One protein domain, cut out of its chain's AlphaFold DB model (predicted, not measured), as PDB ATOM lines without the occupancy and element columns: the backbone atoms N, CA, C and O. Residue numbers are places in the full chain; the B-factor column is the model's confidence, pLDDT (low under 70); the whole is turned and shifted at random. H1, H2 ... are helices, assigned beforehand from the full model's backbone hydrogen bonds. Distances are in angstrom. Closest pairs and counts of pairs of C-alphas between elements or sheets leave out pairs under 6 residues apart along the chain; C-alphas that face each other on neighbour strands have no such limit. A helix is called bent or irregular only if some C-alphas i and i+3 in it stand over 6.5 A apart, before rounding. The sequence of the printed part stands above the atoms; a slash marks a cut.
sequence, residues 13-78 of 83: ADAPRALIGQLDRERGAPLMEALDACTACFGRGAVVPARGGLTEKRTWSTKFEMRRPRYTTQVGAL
ATOM      1  N   ALA A  13     127.930 131.260 133.211       78.50
ATOM      2  CA  ALA A  13     126.686 131.040 133.947       78.50
ATOM      3  C   ALA A  13     125.882 129.829 133.439       78.50
ATOM      4  O   ALA A  13     125.216 129.168 134.231       78.50
ATOM      5  N   ASP A  14     125.995 129.523 132.145       79.00
ATOM      6  CA  ASP A  14     125.269 128.447 131.463       79.00
ATOM      7  C   ASP A  14     126.116 127.168 131.339       79.00
ATOM      8  O   ASP A  14     125.648 126.132 130.864       79.00
ATOM      9  N   ALA A  15     127.386 127.228 131.756       73.12
ATOM     10  CA  ALA A  15     128.305 126.107 131.672       73.12
ATOM     11  C   ALA A  15     127.865 124.969 132.613       73.12
ATOM     12  O   ALA A  15     127.537 125.221 133.780       73.12
ATOM     13  N   PRO A  16     127.911 123.703 132.154       70.12
ATOM     14  CA  PRO A  16     127.529 122.564 132.974       70.12
ATOM     15  C   PRO A  16     128.365 122.521 134.255       70.12
ATOM     16  O   PRO A  16     129.593 122.648 134.236       70.12
ATOM     17  N   ARG A  17     127.685 122.349 135.389       71.75
ATOM     18  CA  ARG A  17     128.341 122.170 136.686       71.75
ATOM     19  C   ARG A  17     128.900 120.755 136.786       71.75
ATOM     20  O   ARG A  17     128.383 119.836 136.153       71.75
ATOM     21  N   ALA A  18     129.964 120.581 137.568       74.06
ATOM     22  CA  ALA A  18     130.526 119.255 137.783       74.06
ATOM     23  C   ALA A  18     129.464 118.320 138.365       74.06
ATOM     24  O   ALA A  18     128.805 118.641 139.351       74.06
ATOM     25  N   LEU A  19     129.304 117.171 137.715       67.31
ATOM     26  CA  LEU A  19     128.324 116.156 138.090       67.31
ATOM     27  C   LEU A  19     128.794 115.342 139.309       67.31
ATOM     28  O   LEU A  19     127.980 114.758 140.014       67.31
ATOM     29  N   ILE A  20     130.110 115.312 139.560       66.69
ATOM     30  CA  ILE A  20     130.764 114.625 140.681       66.69
ATOM     31  C   ILE A  20     131.889 115.529 141.205       66.69
ATOM     32  O   ILE A  20     132.784 115.900 140.445       66.69
ATOM     33  N   GLY A  21     131.861 115.854 142.502       72.00
ATOM     34  CA  GLY A  21     132.839 116.737 143.150       72.00
ATOM     35  C   GLY A  21     132.660 118.226 142.816       72.00
ATOM     36  O   GLY A  21     131.856 118.603 141.966       72.00
ATOM     37  N   GLN A  22     133.407 119.091 143.507       69.12
ATOM     38  CA  GLN A  22     133.490 120.513 143.161       69.12
ATOM     39  C   GLN A  22     134.550 120.717 142.074       69.12
ATOM     40  O   GLN A  22     135.700 120.312 142.235       69.12
ATOM     41  N   LEU A  23     134.166 121.365 140.972       72.25
ATOM     42  CA  LEU A  23     135.126 121.918 140.020       72.25
ATOM     43  C   LEU A  23     135.675 123.221 140.607       72.25
ATOM     44  O   LEU A  23     135.045 124.271 140.486       72.25
ATOM     45  N   ASP A  24     136.832 123.130 141.255       81.00
ATOM     46  CA  ASP A  24     137.561 124.278 141.793       81.00
ATOM     47  C   ASP A  24     138.237 125.055 140.649       81.00
ATOM     48  O   ASP A  24     139.314 124.700 140.162       81.00
ATOM     49  N   ARG A  25     137.548 126.094 140.166       77.50
ATOM     50  CA  ARG A  25     138.031 126.931 139.058       77.50
ATOM     51  C   ARG A  25     139.195 127.818 139.466       77.50
ATOM     52  O   ARG A  25     140.059 128.060 138.632       77.50
ATOM     53  N   GLU A  26     139.217 128.288 140.710       84.44
ATOM     54  CA  GLU A  26     140.275 129.178 141.196       84.44
ATOM     55  C   GLU A  26     141.609 128.445 141.198       84.44
ATOM     56  O   GLU A  26     142.605 128.946 140.676       84.44
ATOM     57  N   ARG A  27     141.604 127.193 141.660       85.75
ATOM     58  CA  ARG A  27     142.781 126.331 141.593       85.75
ATOM     59  C   ARG A  27     143.155 125.927 140.162       85.75
ATOM     60  O   ARG A  27     144.331 125.705 139.881       85.75
ATOM     61  N   GLY A  28     142.176 125.790 139.268       84.31
ATOM     62  CA  GLY A  28     142.394 125.372 137.880       84.31
ATOM     63  C   GLY A  28     142.893 126.476 136.940       84.31
ATOM     64  O   GLY A  28     143.546 126.163 135.944       84.31
ATOM     65  N   ALA A  29     142.609 127.747 137.237       88.19
ATOM     66  CA  ALA A  29     142.911 128.867 136.345       88.19
ATOM     67  C   ALA A  29     144.413 129.026 136.020       88.19
ATOM     68  O   ALA A  29     144.727 129.085 134.831       88.19
ATOM     69  N   PRO A  30     145.353 128.979 136.990       92.75
ATOM     70  CA  PRO A  30     146.783 129.114 136.689       92.75
ATOM     71  C   PRO A  30     147.324 127.983 135.806       92.75
ATOM     72  O   PRO A  30     148.204 128.185 134.974       92.75
ATOM     73  N   LEU A  31     146.786 126.769 135.970       88.06
ATOM     74  CA  LEU A  31     147.152 125.626 135.135       88.06
ATOM     75  C   LEU A  31     146.685 125.829 133.690       88.06
ATOM     76  O   LEU A  31     147.446 125.562 132.762       88.06
ATOM     77  N   MET A  32     145.446 126.283 133.500       88.62
ATOM     78  CA  MET A  32     144.911 126.569 132.167       88.62
ATOM     79  C   MET A  32     145.695 127.688 131.477       88.62
ATOM     80  O   MET A  32     146.051 127.531 130.315       88.62
ATOM     81  N   GLU A  33     146.059 128.749 132.203       92.88
ATOM     82  CA  GLU A  33     146.892 129.838 131.679       92.88
ATOM     83  C   GLU A  33     148.260 129.337 131.190       92.88
ATOM     84  O   GLU A  33     148.692 129.670 130.086       92.88
ATOM     85  N   ALA A  34     148.918 128.470 131.964       91.81
ATOM     86  CA  ALA A  34     150.183 127.865 131.553       91.81
ATOM     87  C   ALA A  34     150.034 126.997 130.288       91.81
ATOM     88  O   ALA A  34     150.879 127.046 129.390       91.81
ATOM     89  N   LEU A  35     148.954 126.214 130.189       89.69
ATOM     90  CA  LEU A  35     148.664 125.391 129.010       89.69
ATOM     91  C   LEU A  35     148.384 126.242 127.764       89.69
ATOM     92  O   LEU A  35     148.848 125.899 126.670       89.69
ATOM     93  N   ASP A  36     147.667 127.352 127.926       89.19
ATOM     94  CA  ASP A  36     147.380 128.297 126.848       89.19
ATOM     95  C   ASP A  36     148.657 129.005 126.382       89.19
ATOM     96  O   ASP A  36     148.886 129.105 125.175       89.19
ATOM     97  N   ALA A  37     149.547 129.396 127.302       93.62
ATOM     98  CA  ALA A  37     150.851 129.969 126.965       93.62
ATOM     99  C   ALA A  37     151.708 128.997 126.135       93.62
ATOM    100  O   ALA A  37     152.249 129.370 125.091       93.62
ATOM    101  N   CYS A  38     151.777 127.722 126.529       91.25
ATOM    102  CA  CYS A  38     152.460 126.706 125.729       91.25
ATOM    103  C   CYS A  38     151.806 126.522 124.352       91.25
ATOM    104  O   CYS A  38     152.501 126.409 123.341       91.25
ATOM    105  N   THR A  39     150.474 126.517 124.296       88.75
ATOM    106  CA  THR A  39     149.729 126.392 123.035       88.75
ATOM    107  C   THR A  39     149.967 127.594 122.115       88.75
ATOM    108  O   THR A  39     150.064 127.418 120.901       88.75
ATOM    109  N   ALA A  40     150.129 128.800 122.666       90.88
ATOM    110  CA  ALA A  40     150.459 130.007 121.912       90.88
ATOM    111  C   ALA A  40     151.875 129.958 121.315       90.88
ATOM    112  O   ALA A  40     152.075 130.382 120.179       90.88
ATOM    113  N   CYS A  41     152.848 129.406 122.046       93.06
ATOM    114  CA  CYS A  41     154.229 129.291 121.571       93.06
ATOM    115  C   CYS A  41     154.427 128.180 120.531       93.06
ATOM    116  O   CYS A  41     155.200 128.351 119.591       93.06
ATOM    117  N   PHE A  42     153.763 127.034 120.704       90.00
ATOM    118  CA  PHE A  42     154.099 125.797 119.982       90.00
ATOM    119  C   PHE A  42     152.943 125.228 119.145       90.00
ATOM    120  O   PHE A  42     153.110 124.227 118.450       90.00
ATOM    121  N   GLY A  43     151.772 125.864 119.182       87.31
ATOM    122  CA  GLY A  43     150.584 125.437 118.454       87.31
ATOM    123  C   GLY A  43     149.718 124.420 119.204       87.31
ATOM    124  O   GLY A  43     149.970 124.017 120.341       87.31
ATOM    125  N   ARG A  44     148.627 124.005 118.551       84.38
ATOM    126  CA  ARG A  44     147.613 123.116 119.134       84.38
ATOM    127  C   ARG A  44     148.200 121.747 119.483       84.38
ATOM    128  O   ARG A  44     148.740 121.067 118.618       84.38
ATOM    129  N   GLY A  45     147.977 121.302 120.719       79.69
ATOM    130  CA  GLY A  45     148.435 119.991 121.191       79.69
ATOM    131  C   GLY A  45     149.897 119.963 121.638       79.69
ATOM    132  O   GLY A  45     150.427 118.881 121.861       79.69
ATOM    133  N   ALA A  46     150.528 121.130 121.800       84.62
ATOM    134  CA  ALA A  46     151.886 121.257 122.322       84.62
ATOM    135  C   ALA A  46     152.075 120.618 123.704       84.62
ATOM    136  O   ALA A  46     153.127 120.054 123.993       84.62
ATOM    137  N   VAL A  47     151.043 120.687 124.548       82.38
ATOM    138  CA  VAL A  47     151.009 120.004 125.839       82.38
ATOM    139  C   VAL A  47     149.864 119.009 125.826       82.38
ATOM    140  O   VAL A  47     148.707 119.367 125.601       82.38
ATOM    141  N   VAL A  48     150.190 117.747 126.089       78.00
ATOM    142  CA  VAL A  48     149.211 116.685 126.299       78.00
ATOM    143  C   VAL A  48     149.348 116.164 127.724       78.00
ATOM    144  O   VAL A  48     150.466 115.930 128.188       78.00
ATOM    145  N   PRO A  49     148.238 115.967 128.455       75.81
ATOM    146  CA  PRO A  49     148.314 115.334 129.760       75.81
ATOM    147  C   PRO A  49     148.924 113.939 129.601       75.81
ATOM    148  O   PRO A  49     148.550 113.199 128.690       75.81
ATOM    149  N   ALA A  50     149.823 113.547 130.506       75.00
ATOM    150  CA  ALA A  50     150.526 112.263 130.410       75.00
ATOM    151  C   ALA A  50     149.562 111.066 130.291       75.00
ATOM    152  O   ALA A  50     149.779 110.155 129.495       75.00
ATOM    153  N   ARG A  51     148.423 111.125 130.989       64.00
ATOM    154  CA  ARG A  51     147.339 110.128 130.910       64.00
ATOM    155  C   ARG A  51     146.654 110.042 129.536       64.00
ATOM    156  O   ARG A  51     145.990 109.053 129.245       64.00
ATOM    157  N   GLY A  52     146.750 111.091 128.725       64.75
ATOM    158  CA  GLY A  52     146.169 111.162 127.386       64.75
ATOM    159  C   GLY A  52     147.130 110.770 126.261       64.75
ATOM    160  O   GLY A  52     146.653 110.438 125.182       64.75
ATOM    161  N   GLY A  53     148.451 110.802 126.494       63.34
ATOM    162  CA  GLY A  53     149.445 110.622 125.425       63.34
ATOM    163  C   GLY A  53     150.613 109.674 125.711       63.34
ATOM    164  O   GLY A  53     151.248 109.232 124.763       63.34
ATOM    165  N   LEU A  54     150.905 109.355 126.976       66.56
ATOM    166  CA  LEU A  54     152.123 108.625 127.372       66.56
ATOM    167  C   LEU A  54     151.847 107.314 128.121       66.56
ATOM    168  O   LEU A  54     152.702 106.437 128.156       66.56
ATOM    169  N   THR A  55     150.671 107.163 128.731       71.56
ATOM    170  CA  THR A  55     150.271 105.903 129.376       71.56
ATOM    171  C   THR A  55     149.713 104.913 128.357       71.56
ATOM    172  O   THR A  55     149.083 105.336 127.385       71.56
ATOM    173  N   GLU A  56     149.878 103.609 128.605       69.81
ATOM    174  CA  GLU A  56     149.277 102.559 127.771       69.81
ATOM    175  C   GLU A  56     147.795 102.839 127.492       69.81
ATOM    176  O   GLU A  56     147.042 103.291 128.367       69.81
ATOM    177  N   LYS A  57     147.366 102.576 126.249       65.44
ATOM    178  CA  LYS A  57     145.958 102.708 125.867       65.44
ATOM    179  C   LYS A  57     145.124 101.833 126.795       65.44
ATOM    180  O   LYS A  57     145.325 100.624 126.863       65.44
ATOM    181  N   ARG A  58     144.150 102.441 127.477       66.06
ATOM    182  CA  ARG A  58     143.173 101.685 128.263       66.06
ATOM    183  C   ARG A  58     142.510 100.630 127.381       66.06
ATOM    184  O   ARG A  58     142.105 100.934 126.261       66.06
ATOM    185  N   THR A  59     142.308  99.439 127.939       69.75
ATOM    186  CA  THR A  59     141.517  98.359 127.326       69.75
ATOM    187  C   THR A  59     140.093  98.806 126.989       69.75
ATOM    188  O   THR A  59     139.456  98.252 126.101       69.75
ATOM    189  N   TRP A  60     139.591  99.829 127.683       67.31
ATOM    190  CA  TRP A  60     138.277 100.410 127.467       67.31
ATOM    191  C   TRP A  60     138.369 101.931 127.319       67.31
ATOM    192  O   TRP A  60     139.098 102.610 128.048       67.31
ATOM    193  N   SER A  61     137.603 102.481 126.384       66.38
ATOM    194  CA  SER A  61     137.483 103.919 126.148       66.38
ATOM    195  C   SER A  61     136.020 104.293 125.929       66.38
ATOM    196  O   SER A  61     135.196 103.467 125.534       66.38
ATOM    197  N   THR A  62     135.672 105.546 126.216       68.50
ATOM    198  CA  THR A  62     134.331 106.055 125.928       68.50
ATOM    199  C   THR A  62     134.206 106.357 124.436       68.50
ATOM    200  O   THR A  62     135.000 107.111 123.875       68.50
ATOM    201  N   LYS A  63     133.191 105.776 123.795       66.38
ATOM    202  CA  LYS A  63     132.904 105.932 122.367       66.38
ATOM    203  C   LYS A  63     132.021 107.166 122.129       66.38
ATOM    204  O   LYS A  63     130.815 107.110 122.341       66.38
ATOM    205  N   PHE A  64     132.608 108.272 121.670       64.25
ATOM    206  CA  PHE A  64     131.895 109.507 121.288       64.25
ATOM    207  C   PHE A  64     131.807 109.664 119.759       64.25
ATOM    208  O   PHE A  64     132.246 110.655 119.185       64.25
ATOM    209  N   GLU A  65     131.260 108.664 119.068       67.75
ATOM    210  CA  GLU A  65     131.083 108.725 117.605       67.75
ATOM    211  C   GLU A  65     129.806 109.470 117.194       67.75
ATOM    212  O   GLU A  65     129.729 110.050 116.111       67.75
ATOM    213  N   MET A  66     128.789 109.480 118.059       69.38
ATOM    214  CA  MET A  66     127.499 110.083 117.744       69.38
ATOM    215  C   MET A  66     127.491 111.586 118.001       69.38
ATOM    216  O   MET A  66     127.572 112.045 119.135       69.38
ATOM    217  N   ARG A  67     127.308 112.354 116.924       68.00
ATOM    218  CA  ARG A  67     127.238 113.824 116.936       68.00
ATOM    219  C   ARG A  67     125.807 114.380 117.067       68.00
ATOM    220  O   ARG A  67     125.594 115.556 116.793       68.00
ATOM    221  N   ARG A  68     124.804 113.558 117.432       62.16
ATOM    222  CA  ARG A  68     123.391 113.984 117.563       62.16
ATOM    223  C   ARG A  68     122.869 113.808 119.004       62.16
ATOM    224  O   ARG A  68     122.933 112.692 119.508       62.16
ATOM    225  N   PRO A  69     122.289 114.849 119.646       60.06
ATOM    226  CA  PRO A  69     121.976 114.827 121.085       60.06
ATOM    227  C   PRO A  69     120.886 113.847 121.530       60.06
ATOM    228  O   PRO A  69     120.853 113.459 122.691       60.06
ATOM    229  N   ARG A  70     119.945 113.488 120.648       59.81
ATOM    230  CA  ARG A  70     118.689 112.838 121.068       59.81
ATOM    231  C   ARG A  70     118.711 111.311 121.073       59.81
ATOM    232  O   ARG A  70     117.818 110.722 121.661       59.81
ATOM    233  N   TYR A  71     119.719 110.678 120.473       60.94
ATOM    234  CA  TYR A  71     119.802 109.217 120.377       60.94
ATOM    235  C   TYR A  71     121.266 108.780 120.387       60.94
ATOM    236  O   TYR A  71     121.844 108.536 119.334       60.94
ATOM    237  N   THR A  72     121.883 108.750 121.570       68.88
ATOM    238  CA  THR A  72     123.294 108.357 121.742       68.88
ATOM    239  C   THR A  72     123.472 106.877 122.098       68.88
ATOM    240  O   THR A  72     124.586 106.358 122.056       68.88
ATOM    241  N   THR A  73     122.384 106.171 122.422       75.69
ATOM    242  CA  THR A  73     122.412 104.747 122.779       75.69
ATOM    243  C   THR A  73     122.273 103.866 121.537       75.69
ATOM    244  O   THR A  73     121.234 103.865 120.880       75.69
ATOM    245  N   GLN A  74     123.299 103.064 121.239       75.38
ATOM    246  CA  GLN A  74     123.214 101.968 120.267       75.38
ATOM    247  C   GLN A  74     122.923 100.658 120.996       75.38
ATOM    248  O   GLN A  74     123.767 100.176 121.747       75.38
ATOM    249  N   VAL A  75     121.766 100.048 120.732       81.44
ATOM    250  CA  VAL A  75     121.372  98.774 121.363       81.44
ATOM    251  C   VAL A  75     122.401  97.669 121.089       81.44
ATOM    252  O   VAL A  75     122.775  96.944 122.001       81.44
ATOM    253  N   GLY A  76     122.940  97.596 119.867       81.88
ATOM    254  CA  GLY A  76     123.972  96.614 119.505       81.88
ATOM    255  C   GLY A  76     125.349  96.841 120.143       81.88
ATOM    256  O   GLY A  76     126.212  95.981 120.023       81.88
ATOM    257  N   ALA A  77     125.575  97.980 120.807       76.75
ATOM    258  CA  ALA A  77     126.814  98.263 121.532       76.75
ATOM    259  C   ALA A  77     126.718  97.923 123.031       76.75
ATOM    260  O   ALA A  77     127.702  98.078 123.755       76.75
ATOM    261  N   LEU A  78     125.541  97.504 123.513       83.44
ATOM    262  CA  LEU A  78     125.346  97.136 124.909       83.44
ATOM    263  C   LEU A  78     126.025  95.785 125.203       83.44
ATOM    264  O   LEU A  78     125.900  94.857 124.404       83.44
TER     265      LEU A  78
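AT A GLANCE: This is residues 13 to 78 of the 83 residues of a protein of Methylobacterium sp. V23 (UniProt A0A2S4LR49). With little regular structure, the printed part is one open curve round an empty middle: an unnamed stretch leads into the long helix H1, a short link turns to the tiny helix H2, and a long unnamed tail winds away. It has 66 residues with two named helices, H1 then H2, and no named strand. The class is all helix, with 22 residues in named elements. It is only just extended, close to loose, with a radius of gyration of the C-alphas of 16.6 A, and spans 44 by 34 by 22 A.

HOW THE PARTS SIT: Residues 13 to 33, of which 25 to 33 belong to H1, residues 25 to 42, stand free. H1 and H2, residues 50 to 53, are apart, joined by a short link of 7 residues. Residues 49 to 62 stand free too. In H1, 12 of 14 O i to N i+4 pairs are within hydrogen-bond range; H2 is too short for such a pair.

IN THESE COORDINATES: H1 begins at C-alpha 25 (138.031, 126.931, 139.058) and measures 25.0 A; it is only just irregular, C-alphas 27 and 30 being 6.9 A apart. H2, 5.4 A long, ends at C-alpha 53 (149.445, 110.622, 125.425).

THE WHOLE: The C-alphas farthest apart, of Cys 41 and Val 75, are 44.8 A apart. The printed part has no cut. Residues 19 to 20, 22, 51 to 54 and 56 to 72 have pLDDT under 70.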